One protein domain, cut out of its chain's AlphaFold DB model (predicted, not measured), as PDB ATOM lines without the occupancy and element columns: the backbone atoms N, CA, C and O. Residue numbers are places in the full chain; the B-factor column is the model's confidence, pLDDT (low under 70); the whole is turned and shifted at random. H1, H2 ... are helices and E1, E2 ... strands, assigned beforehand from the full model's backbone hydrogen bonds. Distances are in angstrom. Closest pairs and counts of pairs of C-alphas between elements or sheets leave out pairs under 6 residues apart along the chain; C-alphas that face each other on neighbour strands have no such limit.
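What this domain is: This is residues 79 to 158 of the 158 residues of the protein "Hypothetical protein" of Pseudictyota dubia (UniProt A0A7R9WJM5). A strongly twisted sheet of four strands in a meander, each strand the antiparallel neighbour of the one before, has one long helix, H1, over one face. The other face is bare of named helices, and the last residues, 153 to 158, stick out beyond the sheet. The printed part has 80 residues, with E1, E2, E3, E4 and then H1 along the chain; the sheet's order is E1 - E2 - E3 - E4, all antiparallel, and the class is mixed, helices and strands. The whole is only just loose, close to compact, with a radius of gyration of the C-alphas of 14.1 A and spans of 41 by 30 by 26 A.

How they stand to each other: Inner strands E2, residues 95 to 101, and E3, residues 118 to 123, form an antiparallel hairpin at 161 degrees, with N 97 and O 120 2.8 A apart, within hydrogen-bond range. Edge strand E1, residues 79 to 84, forms a hairpin with E2, with N 81 and O 98 at 2.8 A. Edge strand E4, residues 128 to 134, forms a hairpin with E3, with N 121 and O 130 at 2.8 A. E1 and E4 are apart. H1, residues 139 to 157, is on the sheet at a height over the sheet of 9.0 A, two layers with the helix on one face. It lies over E3 and runs along the strands, at 20 degrees to E3 on the local plane. The closest C-alphas of E4 and H1 are those of Ile 131 and Gly 145, 6.2 A apart. In H1 every O i to N i+4 pair is within hydrogen-bond range.

Where its parts are: E2 measures 20.1 A from first to last C-alpha, E4 19.4 A, E3 16.7 A and E1 15.0 A. E1 begins at C-alpha 79, (-6.524, 25.062, -46.870). H1 measures 27.7 A and ends at C-alpha 157, (-0.677, 2.755, -40.321).

The domain as a whole: The C-alphas farthest apart, of Lys 89 and Asn 106, are 44.2 A apart. The printed part has no cut. The link from E2 to E3 is long, with 16 residues; pLDDT is under 70 at residues 104 to 112.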
ATOM      1  N   PHE A  79      -7.486  24.320 -47.666       92.31
ATOM      2  CA  PHE A  79      -6.524  25.062 -46.870       92.31
ATOM      3  C   PHE A  79      -6.973  25.174 -45.419       92.31
ATOM      4  O   PHE A  79      -8.159  25.312 -45.101       92.31
ATOM      5  N   MET A  80      -5.992  25.154 -44.525       94.62
ATOM      6  CA  MET A  80      -6.188  25.362 -43.098       94.62
ATOM      7  C   MET A  80      -6.446  26.846 -42.825       94.62
ATOM      8  O   MET A  80      -5.544  27.676 -42.900       94.62
ATOM      9  N   SER A  81      -7.698  27.183 -42.530       93.25
ATOM     10  CA  SER A  81      -8.143  28.568 -42.356       93.25
ATOM     11  C   SER A  81      -7.862  29.120 -40.964       93.25
ATOM     12  O   SER A  81      -7.543  30.299 -40.828       93.25
ATOM     13  N   HIS A  82      -8.005  28.291 -39.928       92.94
ATOM     14  CA  HIS A  82      -7.737  28.691 -38.555       92.94
ATOM     15  C   HIS A  82      -7.475  27.500 -37.636       92.94
ATOM     16  O   HIS A  82      -7.836  26.358 -37.935       92.94
ATOM     17  N   ILE A  83      -6.843  27.809 -36.501       95.94
ATOM     18  CA  ILE A  83      -6.455  26.856 -35.466       95.94
ATOM     19  C   ILE A  83      -6.946  27.382 -34.124       95.94
ATOM     20  O   ILE A  83      -6.605  28.487 -33.707       95.94
ATOM     21  N   THR A  84      -7.750  26.586 -33.437       94.56
ATOM     22  CA  THR A  84      -8.307  26.892 -32.123       94.56
ATOM     23  C   THR A  84      -8.088  25.717 -31.173       94.56
ATOM     24  O   THR A  84      -7.323  24.782 -31.431       94.56
ATOM     25  N   ARG A  85      -8.709  25.799 -29.997       91.62
ATOM     26  CA  ARG A  85      -8.732  24.737 -28.995       91.62
ATOM     27  C   ARG A  85     -10.147  24.633 -28.447       91.62
ATOM     28  O   ARG A  85     -10.755  25.646 -28.113       91.62
ATOM     29  N   LEU A  86     -10.636  23.413 -28.269       86.62
ATOM     30  CA  LEU A  86     -11.825  23.138 -27.471       86.62
ATOM     31  C   LEU A  86     -11.559  23.400 -25.981       86.62
ATOM     32  O   LEU A  86     -10.415  23.567 -25.543       86.62
ATOM     33  N   GLY A  87     -12.628  23.402 -25.182       82.06
ATOM     34  CA  GLY A  87     -12.573  23.695 -23.751       82.06
ATOM     35  C   GLY A  87     -11.521  22.867 -23.002       82.06
ATOM     36  O   GLY A  87     -11.657  21.650 -22.859       82.06
ATOM     37  N   ARG A  88     -10.505  23.554 -22.455       82.31
ATOM     38  CA  ARG A  88      -9.331  22.951 -21.785       82.31
ATOM     39  C   ARG A  88      -9.692  21.994 -20.645       82.31
ATOM     40  O   ARG A  88      -8.964  21.043 -20.400       82.31
ATOM     41  N   LYS A  89     -10.819  22.237 -19.966       83.56
ATOM     42  CA  LYS A  89     -11.319  21.392 -18.870       83.56
ATOM     43  C   LYS A  89     -11.743  19.999 -19.350       83.56
ATOM     44  O   LYS A  89     -11.569  19.033 -18.617       83.56
ATOM     45  N   ARG A  90     -12.323  19.903 -20.552       82.19
ATOM     46  CA  ARG A  90     -12.843  18.644 -21.110       82.19
ATOM     47  C   ARG A  90     -11.825  17.956 -22.013       82.19
ATOM     48  O   ARG A  90     -11.706  16.740 -21.952       82.19
ATOM     49  N   TYR A  91     -11.086  18.734 -22.799       85.19
ATOM     50  CA  TYR A  91     -10.097  18.238 -23.754       85.19
ATOM     51  C   TYR A  91      -8.750  18.941 -23.528       85.19
ATOM     52  O   TYR A  91      -8.378  19.843 -24.280       85.19
ATOM     53  N   PRO A  92      -8.014  18.615 -22.458       84.69
ATOM     54  CA  PRO A  92      -6.707  19.217 -22.213       84.69
ATOM     55  C   PRO A  92      -5.737  18.909 -23.363       84.69
ATOM     56  O   PRO A  92      -5.714  17.795 -23.883       84.69
ATOM     57  N   GLY A  93      -4.967  19.917 -23.784       86.25
ATOM     58  CA  GLY A  93      -3.956  19.777 -24.840       86.25
ATOM     59  C   GLY A  93      -4.497  19.550 -26.254       86.25
ATOM     60  O   GLY A  93      -3.708  19.270 -27.148       86.25
ATOM     61  N   ASN A  94      -5.812  19.660 -26.473       92.38
ATOM     62  CA  ASN A  94      -6.385  19.486 -27.807       92.38
ATOM     63  C   ASN A  94      -5.956  20.595 -28.781       92.38
ATOM     64  O   ASN A  94      -5.670  21.727 -28.367       92.38
ATOM     65  N   ARG A  95      -5.997  20.271 -30.073       95.44
ATOM     66  CA  ARG A  95      -5.912  21.231 -31.174       95.44
ATOM     67  C   ARG A  95      -7.106  21.023 -32.100       95.44
ATOM     68  O   ARG A  95      -7.500  19.888 -32.357       95.44
ATOM     69  N   HIS A  96      -7.696  22.124 -32.547       96.69
ATOM     70  CA  HIS A  96      -8.857  22.132 -33.422       96.69
ATOM     71  C   HIS A  96      -8.516  22.931 -34.675       96.69
ATOM     72  O   HIS A  96      -8.120  24.089 -34.571       96.69
ATOM     73  N   TRP A  97      -8.616  22.312 -35.843       97.75
ATOM     74  CA  TRP A  97      -8.329  22.940 -37.126       97.75
ATOM     75  C   TRP A  97      -9.588  23.009 -37.958       97.75
ATOM     76  O   TRP A  97     -10.445  22.129 -37.902       97.75
ATOM     77  N   HIS A  98      -9.648  24.048 -38.772       97.38
ATOM     78  CA  HIS A  98     -10.772  24.295 -39.645       97.38
ATOM     79  C   HIS A  98     -10.280  24.489 -41.063       97.38
ATOM     80  O   HIS A  98      -9.471  25.387 -41.336       97.38
ATOM     81  N   PHE A  99     -10.817  23.690 -41.968       96.06
ATOM     82  CA  PHE A  99     -10.446  23.686 -43.368       96.06
ATOM     83  C   PHE A  99     -11.548  24.288 -44.224       96.06
ATOM     84  O   PHE A  99     -12.746  24.167 -43.947       96.06
ATOM     85  N   LYS A 100     -11.113  24.957 -45.281       94.19
ATOM     86  CA  LYS A 100     -11.961  25.561 -46.301       94.19
ATOM     87  C   LYS A 100     -11.526  25.024 -47.654       94.19
ATOM     88  O   LYS A 100     -10.341  24.768 -47.854       94.19
ATOM     89  N   GLN A 101     -12.480  24.876 -48.562       92.56
ATOM     90  CA  GLN A 101     -12.178  24.531 -49.939       92.56
ATOM     91  C   GLN A 101     -11.430  25.683 -50.609       92.56
ATOM     92  O   GLN A 101     -11.859  26.839 -50.507       92.56
ATOM     93  N   ASP A 102     -10.325  25.357 -51.271       86.50
ATOM     94  CA  ASP A 102      -9.633  26.263 -52.169       86.50
ATOM     95  C   ASP A 102     -10.272  26.160 -53.558       86.50
ATOM     96  O   ASP A 102     -10.154  25.154 -54.254       86.50
ATOM     97  N   LEU A 103     -11.008  27.200 -53.944       78.25
ATOM     98  CA  LEU A 103     -11.626  27.315 -55.265       78.25
ATOM     99  C   LEU A 103     -10.728  28.073 -56.258       78.25
ATOM    100  O   LEU A 103     -11.203  28.511 -57.310       78.25
ATOM    101  N   GLY A 104      -9.449  28.278 -55.924       67.19
ATOM    102  CA  GLY A 104      -8.473  28.956 -56.768       67.19
ATOM    103  C   GLY A 104      -8.390  28.344 -58.171       67.19
ATOM    104  O   GLY A 104      -7.931  27.222 -58.368       67.19
ATOM    105  N   ARG A 105      -8.824  29.114 -59.173       50.72
ATOM    106  CA  ARG A 105      -8.767  28.770 -60.602       50.72
ATOM    107  C   ARG A 105      -7.310  28.539 -61.029       50.72
ATOM    108  O   ARG A 105      -6.520  29.482 -61.041       50.72
ATOM    109  N   ASN A 106      -6.977  27.323 -61.462       48.50
ATOM    110  CA  ASN A 106      -5.827  27.021 -62.328       48.50
ATOM    111  C   ASN A 106      -4.492  27.679 -61.909       48.50
ATOM    112  O   ASN A 106      -3.859  28.361 -62.716       48.50
ATOM    113  N   GLY A 107      -4.074  27.532 -60.648       46.62
ATOM    114  CA  GLY A 107      -2.733  27.947 -60.207       46.62
ATOM    115  C   GLY A 107      -2.463  29.458 -60.190       46.62
ATOM    116  O   GLY A 107      -1.323  29.865 -59.975       46.62
ATOM    117  N   LYS A 108      -3.475  30.320 -60.381       46.00
ATOM    118  CA  LYS A 108      -3.315  31.782 -60.292       46.00
ATOM    119  C   LYS A 108      -3.784  32.317 -58.937       46.00
ATOM    120  O   LYS A 108      -4.846  32.914 -58.827       46.00
ATOM    121  N   GLY A 109      -2.954  32.088 -57.918       49.50
ATOM    122  CA  GLY A 109      -2.645  33.023 -56.820       49.50
ATOM    123  C   GLY A 109      -3.768  33.687 -56.010       49.50
ATOM    124  O   GLY A 109      -3.495  34.699 -55.371       49.50
ATOM    125  N   GLY A 110      -4.999  33.174 -56.010       57.81
ATOM    126  CA  GLY A 110      -6.104  33.733 -55.230       57.81
ATOM    127  C   GLY A 110      -6.919  32.636 -54.559       57.81
ATOM    128  O   GLY A 110      -7.671  31.934 -55.228       57.81
ATOM    129  N   GLN A 111      -6.781  32.505 -53.240       60.06
ATOM    130  CA  GLN A 111      -7.554  31.566 -52.428       60.06
ATOM    131  C   GLN A 111      -9.020  32.017 -52.368       60.06
ATOM    132  O   GLN A 111      -9.398  32.863 -51.551       60.06
ATOM    133  N   ILE A 112      -9.856  31.478 -53.256       64.25
ATOM    134  CA  ILE A 112     -11.302  31.716 -53.227       64.25
ATOM    135  C   ILE A 112     -11.904  30.728 -52.231       64.25
ATOM    136  O   ILE A 112     -11.806  29.516 -52.400       64.25
ATOM    137  N   LYS A 113     -12.526  31.249 -51.173       71.75
ATOM    138  CA  LYS A 113     -13.090  30.435 -50.093       71.75
ATOM    139  C   LYS A 113     -14.507  30.005 -50.462       71.75
ATOM    140  O   LYS A 113     -15.398  30.850 -50.538       71.75
ATOM    141  N   GLY A 114     -14.722  28.707 -50.663       73.31
ATOM    142  CA  GLY A 114     -16.072  28.155 -50.793       73.31
ATOM    143  C   GLY A 114     -16.883  28.276 -49.491       73.31
ATOM    144  O   GLY A 114     -16.293  28.375 -48.406       73.31
ATOM    145  N   PRO A 115     -18.231  28.268 -49.555       88.56
ATOM    146  CA  PRO A 115     -19.057  28.116 -48.359       88.56
ATOM    147  C   PRO A 115     -18.747  26.781 -47.670       88.56
ATOM    148  O   PRO A 115     -18.335  25.829 -48.322       88.56
ATOM    149  N   GLY A 116     -18.979  26.705 -46.361       93.50
ATOM    150  CA  GLY A 116     -18.797  25.489 -45.561       93.50
ATOM    151  C   GLY A 116     -17.467  25.399 -44.812       93.50
ATOM    152  O   GLY A 116     -16.567  26.211 -45.032       93.50
ATOM    153  N   CYS A 117     -17.356  24.481 -43.856       95.81
ATOM    154  CA  CYS A 117     -16.181  24.295 -43.002       95.81
ATOM    155  C   CYS A 117     -16.016  22.823 -42.615       95.81
ATOM    156  O   CYS A 117     -16.946  22.217 -42.087       95.81
ATOM    157  N   LEU A 118     -14.824  22.268 -42.837       97.44
ATOM    158  CA  LEU A 118     -14.464  20.955 -42.313       97.44
ATOM    159  C   LEU A 118     -13.691  21.132 -41.007       97.44
ATOM    160  O   LEU A 118     -12.633  21.761 -40.996       97.44
ATOM    161  N   ASP A 119     -14.205  20.558 -39.926       97.38
ATOM    162  CA  ASP A 119     -13.630  20.699 -38.595       97.38
ATOM    163  C   ASP A 119     -12.875  19.421 -38.202       97.38
ATOM    164  O   ASP A 119     -13.417  18.317 -38.272       97.38
ATOM    165  N   VAL A 120     -11.632  19.555 -37.740       97.56
ATOM    166  CA  VAL A 120     -10.804  18.433 -37.273       97.56
ATOM    167  C   VAL A 120     -10.318  18.717 -35.860       97.56
ATOM    168  O   VAL A 120      -9.770  19.777 -35.578       97.56
ATOM    169  N   THR A 121     -10.510  17.778 -34.940       96.06
ATOM    170  CA  THR A 121     -10.098  17.906 -33.538       96.06
ATOM    171  C   THR A 121      -9.142  16.792 -33.176       96.06
ATOM    172  O   THR A 121      -9.551  15.638 -33.129       96.06
ATOM    173  N   TYR A 122      -7.906  17.131 -32.827       94.38
ATOM    174  CA  TYR A 122      -6.952  16.189 -32.256       94.38
ATOM    175  C   TYR A 122      -6.909  16.306 -30.733       94.38
ATOM    176  O   TYR A 122      -6.738  17.398 -30.185       94.38
ATOM    177  N   TRP A 123      -7.025  15.170 -30.041       91.31
ATOM    178  CA  TRP A 123      -6.851  15.079 -28.601       91.31
ATOM    179  C   TRP A 123      -5.758  14.062 -28.226       91.31
ATOM    180  O   TRP A 123      -6.043  12.868 -28.088       91.31
ATOM    181  N   PRO A 124      -4.512  14.525 -27.994       86.00
ATOM    182  CA  PRO A 124      -3.372  13.642 -27.728       86.00
ATOM    183  C   PRO A 124      -3.586  12.765 -26.497       86.00
ATOM    184  O   PRO A 124      -3.320  11.569 -26.515       86.00
ATOM    185  N   MET A 125      -4.144  13.341 -25.429       83.62
ATOM    186  CA  MET A 125      -4.350  12.629 -24.167       83.62
ATOM    187  C   MET A 125      -5.413  11.528 -24.252       83.62
ATOM    188  O   MET A 125      -5.396  10.617 -23.431       83.62
ATOM    189  N   GLY A 126      -6.332  11.606 -25.217       83.12
ATOM    190  CA  GLY A 126      -7.306  10.544 -25.471       83.12
ATOM    191  C   GLY A 126      -6.959   9.639 -26.638       83.12
ATOM    192  O   GLY A 126      -7.786   8.802 -26.976       83.12
ATOM    193  N   CYS A 127      -5.781   9.813 -27.252       87.44
ATOM    194  CA  CYS A 127      -5.325   9.022 -28.399       87.44
ATOM    195  C   CYS A 127      -6.369   8.954 -29.522       87.44
ATOM    196  O   CYS A 127      -6.578   7.910 -30.138       87.44
ATOM    197  N   ALA A 128      -7.045  10.074 -29.764       90.25
ATOM    198  CA  ALA A 128      -8.135  10.153 -30.717       90.25
ATOM    199  C   ALA A 128      -8.081  11.457 -31.504       90.25
ATOM    200  O   ALA A 128      -7.655  12.507 -31.006       90.25
ATOM    201  N   MET A 129      -8.566  11.377 -32.734       93.69
ATOM    202  CA  MET A 129      -8.893  12.518 -33.565       93.69
ATOM    203  C   MET A 129     -10.333  12.378 -34.061       93.69
ATOM    204  O   MET A 129     -10.811  11.269 -34.286       93.69
ATOM    205  N   TRP A 130     -11.028  13.498 -34.229       96.31
ATOM    206  CA  TRP A 130     -12.372  13.532 -34.793       96.31
ATOM    207  C   TRP A 130     -12.433  14.469 -35.977       96.31
ATOM    208  O   TRP A 130     -11.932  15.589 -35.904       96.31
ATOM    209  N   ILE A 131     -13.112  14.025 -37.025       97.56
ATOM    210  CA  ILE A 131     -13.524  14.866 -38.140       97.56
ATOM    211  C   ILE A 131     -15.017  15.138 -37.976       97.56
ATOM    212  O   ILE A 131     -15.835  14.221 -38.067       97.56
ATOM    213  N   SER A 132     -15.361  16.384 -37.681       96.81
ATOM    214  CA  SER A 132     -16.718  16.832 -37.387       96.81
ATOM    215  C   SER A 132     -17.304  17.547 -38.602       96.81
ATOM    216  O   SER A 132     -16.705  18.465 -39.152       96.81
ATOM    217  N   MET A 133     -18.502  17.136 -39.009       96.56
ATOM    218  CA  MET A 133     -19.231  17.722 -40.137       96.56
ATOM    219  C   MET A 133     -20.662  18.002 -39.694       96.56
ATOM    220  O   MET A 133     -21.335  17.107 -39.169       96.56
ATOM    221  N   ARG A 134     -21.154  19.230 -39.886       94.94
ATOM    222  CA  ARG A 134     -22.573  19.524 -39.632       94.94
ATOM    223  C   ARG A 134     -23.409  19.005 -40.795       94.94
ATOM    224  O   ARG A 134     -22.959  19.052 -41.930       94.94
ATOM    225  N   TYR A 135     -24.633  18.555 -40.538       94.00
ATOM    226  CA  TYR A 135     -25.518  18.078 -41.614       94.00
ATOM    227  C   TYR A 135     -25.940  19.179 -42.598       94.00
ATOM    228  O   TYR A 135     -26.396  18.877 -43.691       94.00
ATOM    229  N   CYS A 136     -25.809  20.448 -42.204       94.12
ATOM    230  CA  CYS A 136     -26.075  21.603 -43.059       94.12
ATOM    231  C   CYS A 136     -24.856  22.053 -43.880       94.12
ATOM    232  O   CYS A 136     -24.946  23.066 -44.571       94.12
ATOM    233  N   GLU A 137     -23.707  21.387 -43.745       96.44
ATOM    234  CA  GLU A 137     -22.530  21.707 -44.550       96.44
ATOM    235  C   GLU A 137     -22.752  21.290 -46.018       96.44
ATOM    236  O   GLU A 137     -23.510  20.359 -46.301       96.44
ATOM    237  N   PRO A 138     -22.110  21.967 -46.983       96.12
ATOM    238  CA  PRO A 138     -22.191  21.577 -48.385       96.12
ATOM    239  C   PRO A 138     -21.548  20.208 -48.629       96.12
ATOM    240  O   PRO A 138     -20.657  19.769 -47.901       96.12
ATOM    241  N   GLU A 139     -21.957  19.552 -49.718       95.62
ATOM    242  CA  GLU A 139     -21.542  18.183 -50.056       95.62
ATOM    243  C   GLU A 139     -20.012  17.992 -50.064       95.62
ATOM    244  O   GLU A 139     -19.516  16.945 -49.642       95.62
ATOM    245  N   TRP A 140     -19.248  19.013 -50.479       94.69
ATOM    246  CA  TRP A 140     -17.785  18.942 -50.495       94.69
ATOM    247  C   TRP A 140     -17.196  18.694 -49.100       94.69
ATOM    248  O   TRP A 140     -16.225  17.953 -48.995       94.69
ATOM    249  N   VAL A 141     -17.794  19.236 -48.029       97.00
ATOM    250  CA  VAL A 141     -17.327  19.023 -46.646       97.00
ATOM    251  C   VAL A 141     -17.487  17.559 -46.261       97.00
ATOM    252  O   VAL A 141     -16.596  16.978 -45.648       97.00
ATOM    253  N   HIS A 142     -18.601  16.942 -46.654       97.38
ATOM    254  CA  HIS A 142     -18.874  15.538 -46.361       97.38
ATOM    255  C   HIS A 142     -17.930  14.594 -47.112       97.38
ATOM    256  O   HIS A 142     -17.408  13.649 -46.517       97.38
ATOM    257  N   LYS A 143     -17.676  14.874 -48.398       97.25
ATOM    258  CA  LYS A 143     -16.706  14.130 -49.218       97.25
ATOM    259  C   LYS A 143     -15.291  14.281 -48.658       97.25
ATOM    260  O   LYS A 143     -14.647  13.279 -48.356       97.25
ATOM    261  N   ALA A 144     -14.864  15.519 -48.413       97.12
ATOM    262  CA  ALA A 144     -13.560  15.826 -47.843       97.12
ATOM    263  C   ALA A 144     -13.368  15.204 -46.454       97.12
ATOM    264  O   ALA A 144     -12.305  14.676 -46.160       97.12
ATOM    265  N   GLY A 145     -14.385  15.214 -45.591       97.94
ATOM    266  CA  GLY A 145     -14.272  14.610 -44.267       97.94
ATOM    267  C   GLY A 145     -14.084  13.092 -44.310       97.94
ATOM    268  O   GLY A 145     -13.281  12.552 -43.548       97.94
ATOM    269  N   ALA A 146     -14.780  12.402 -45.218       98.00
ATOM    270  CA  ALA A 146     -14.598  10.966 -45.426       98.00
ATOM    271  C   ALA A 146     -13.215  10.640 -46.014       98.00
ATOM    272  O   ALA A 146     -12.541   9.732 -45.530       98.00
ATOM    273  N   GLU A 147     -12.775  11.405 -47.012       98.12
ATOM    274  CA  GLU A 147     -11.471  11.225 -47.650       98.12
ATOM    275  C   GLU A 147     -10.312  11.522 -46.688       98.12
ATOM    276  O   GLU A 147      -9.382  10.725 -46.561       98.12
ATOM    277  N   MET A 148     -10.390  12.625 -45.941       98.00
ATOM    278  CA  MET A 148      -9.369  12.997 -44.962       98.00
ATOM    279  C   MET A 148      -9.231  11.936 -43.873       98.00
ATOM    280  O   MET A 148      -8.114  11.641 -43.456       98.00
ATOM    281  N   LYS A 149     -10.344  11.315 -43.452       97.50
ATOM    282  CA  LYS A 149     -10.297  10.175 -42.533       97.50
ATOM    283  C   LYS A 149      -9.417   9.061 -43.093       97.50
ATOM    284  O   LYS A 149      -8.484   8.637 -42.420       97.50
ATOM    285  N   GLN A 150      -9.722   8.611 -44.307       97.50
ATOM    286  CA  GLN A 150      -9.025   7.495 -44.943       97.50
ATOM    287  C   GLN A 150      -7.533   7.794 -45.114       97.50
ATOM    288  O   GLN A 150      -6.698   6.963 -44.764       97.50
ATOM    289  N   ARG A 151      -7.192   8.996 -45.594       97.19
ATOM    290  CA  ARG A 151      -5.797   9.410 -45.797       97.19
ATOM    291  C   ARG A 151      -5.024   9.492 -44.481       97.19
ATOM    292  O   ARG A 151      -3.898   9.014 -44.412       97.19
ATOM    293  N   VAL A 152      -5.625  10.042 -43.424       95.19
ATOM    294  CA  VAL A 152      -4.969  10.087 -42.110       95.19
ATOM    295  C   VAL A 152      -4.793   8.682 -41.539       95.19
ATOM    296  O   VAL A 152      -3.712   8.361 -41.062       95.19
ATOM    297  N   GLU A 153      -5.816   7.826 -41.596       94.12
ATOM    298  CA  GLU A 153      -5.693   6.435 -41.139       94.12
ATOM    299  C   GLU A 153      -4.576   5.694 -41.880       94.12
ATOM    300  O   GLU A 153      -3.801   4.991 -41.240       94.12
ATOM    301  N   HIS A 154      -4.442   5.916 -43.190       93.62
ATOM    302  CA  HIS A 154      -3.355   5.358 -43.988       93.62
ATOM    303  C   HIS A 154      -1.974   5.828 -43.505       93.62
ATOM    304  O   HIS A 154      -1.126   4.992 -43.204       93.62
ATOM    305  N   VAL A 155      -1.774   7.143 -43.334       91.06
ATOM    306  CA  VAL A 155      -0.506   7.726 -42.839       91.06
ATOM    307  C   VAL A 155      -0.138   7.220 -41.439       91.06
ATOM    308  O   VAL A 155       1.032   7.093 -41.100       91.06
ATOM    309  N   LEU A 156      -1.129   6.939 -40.593       86.06
ATOM    310  CA  LEU A 156      -0.887   6.453 -39.232       86.06
ATOM    311  C   LEU A 156      -0.592   4.948 -39.156       86.06
ATOM    312  O   LEU A 156      -0.149   4.478 -38.105       86.06
ATOM    313  N   GLN A 157      -0.888   4.202 -40.221       82.12
ATOM    314  CA  GLN A 157      -0.677   2.755 -40.321       82.12
ATOM    315  C   GLN A 157       0.589   2.383 -41.101       82.12
ATOM    316  O   GLN A 157       1.080   1.268 -40.917       82.12
ATOM    317  N   SER A 158       1.104   3.288 -41.942       76.25
ATOM    318  CA  SER A 158       2.408   3.180 -42.614       76.25
ATOM    319  C   SER A 158       3.574   3.423 -41.658       76.25
ATOM    320  O   SER A 158       4.568   2.673 -41.744       76.25
TER     321      SER A 158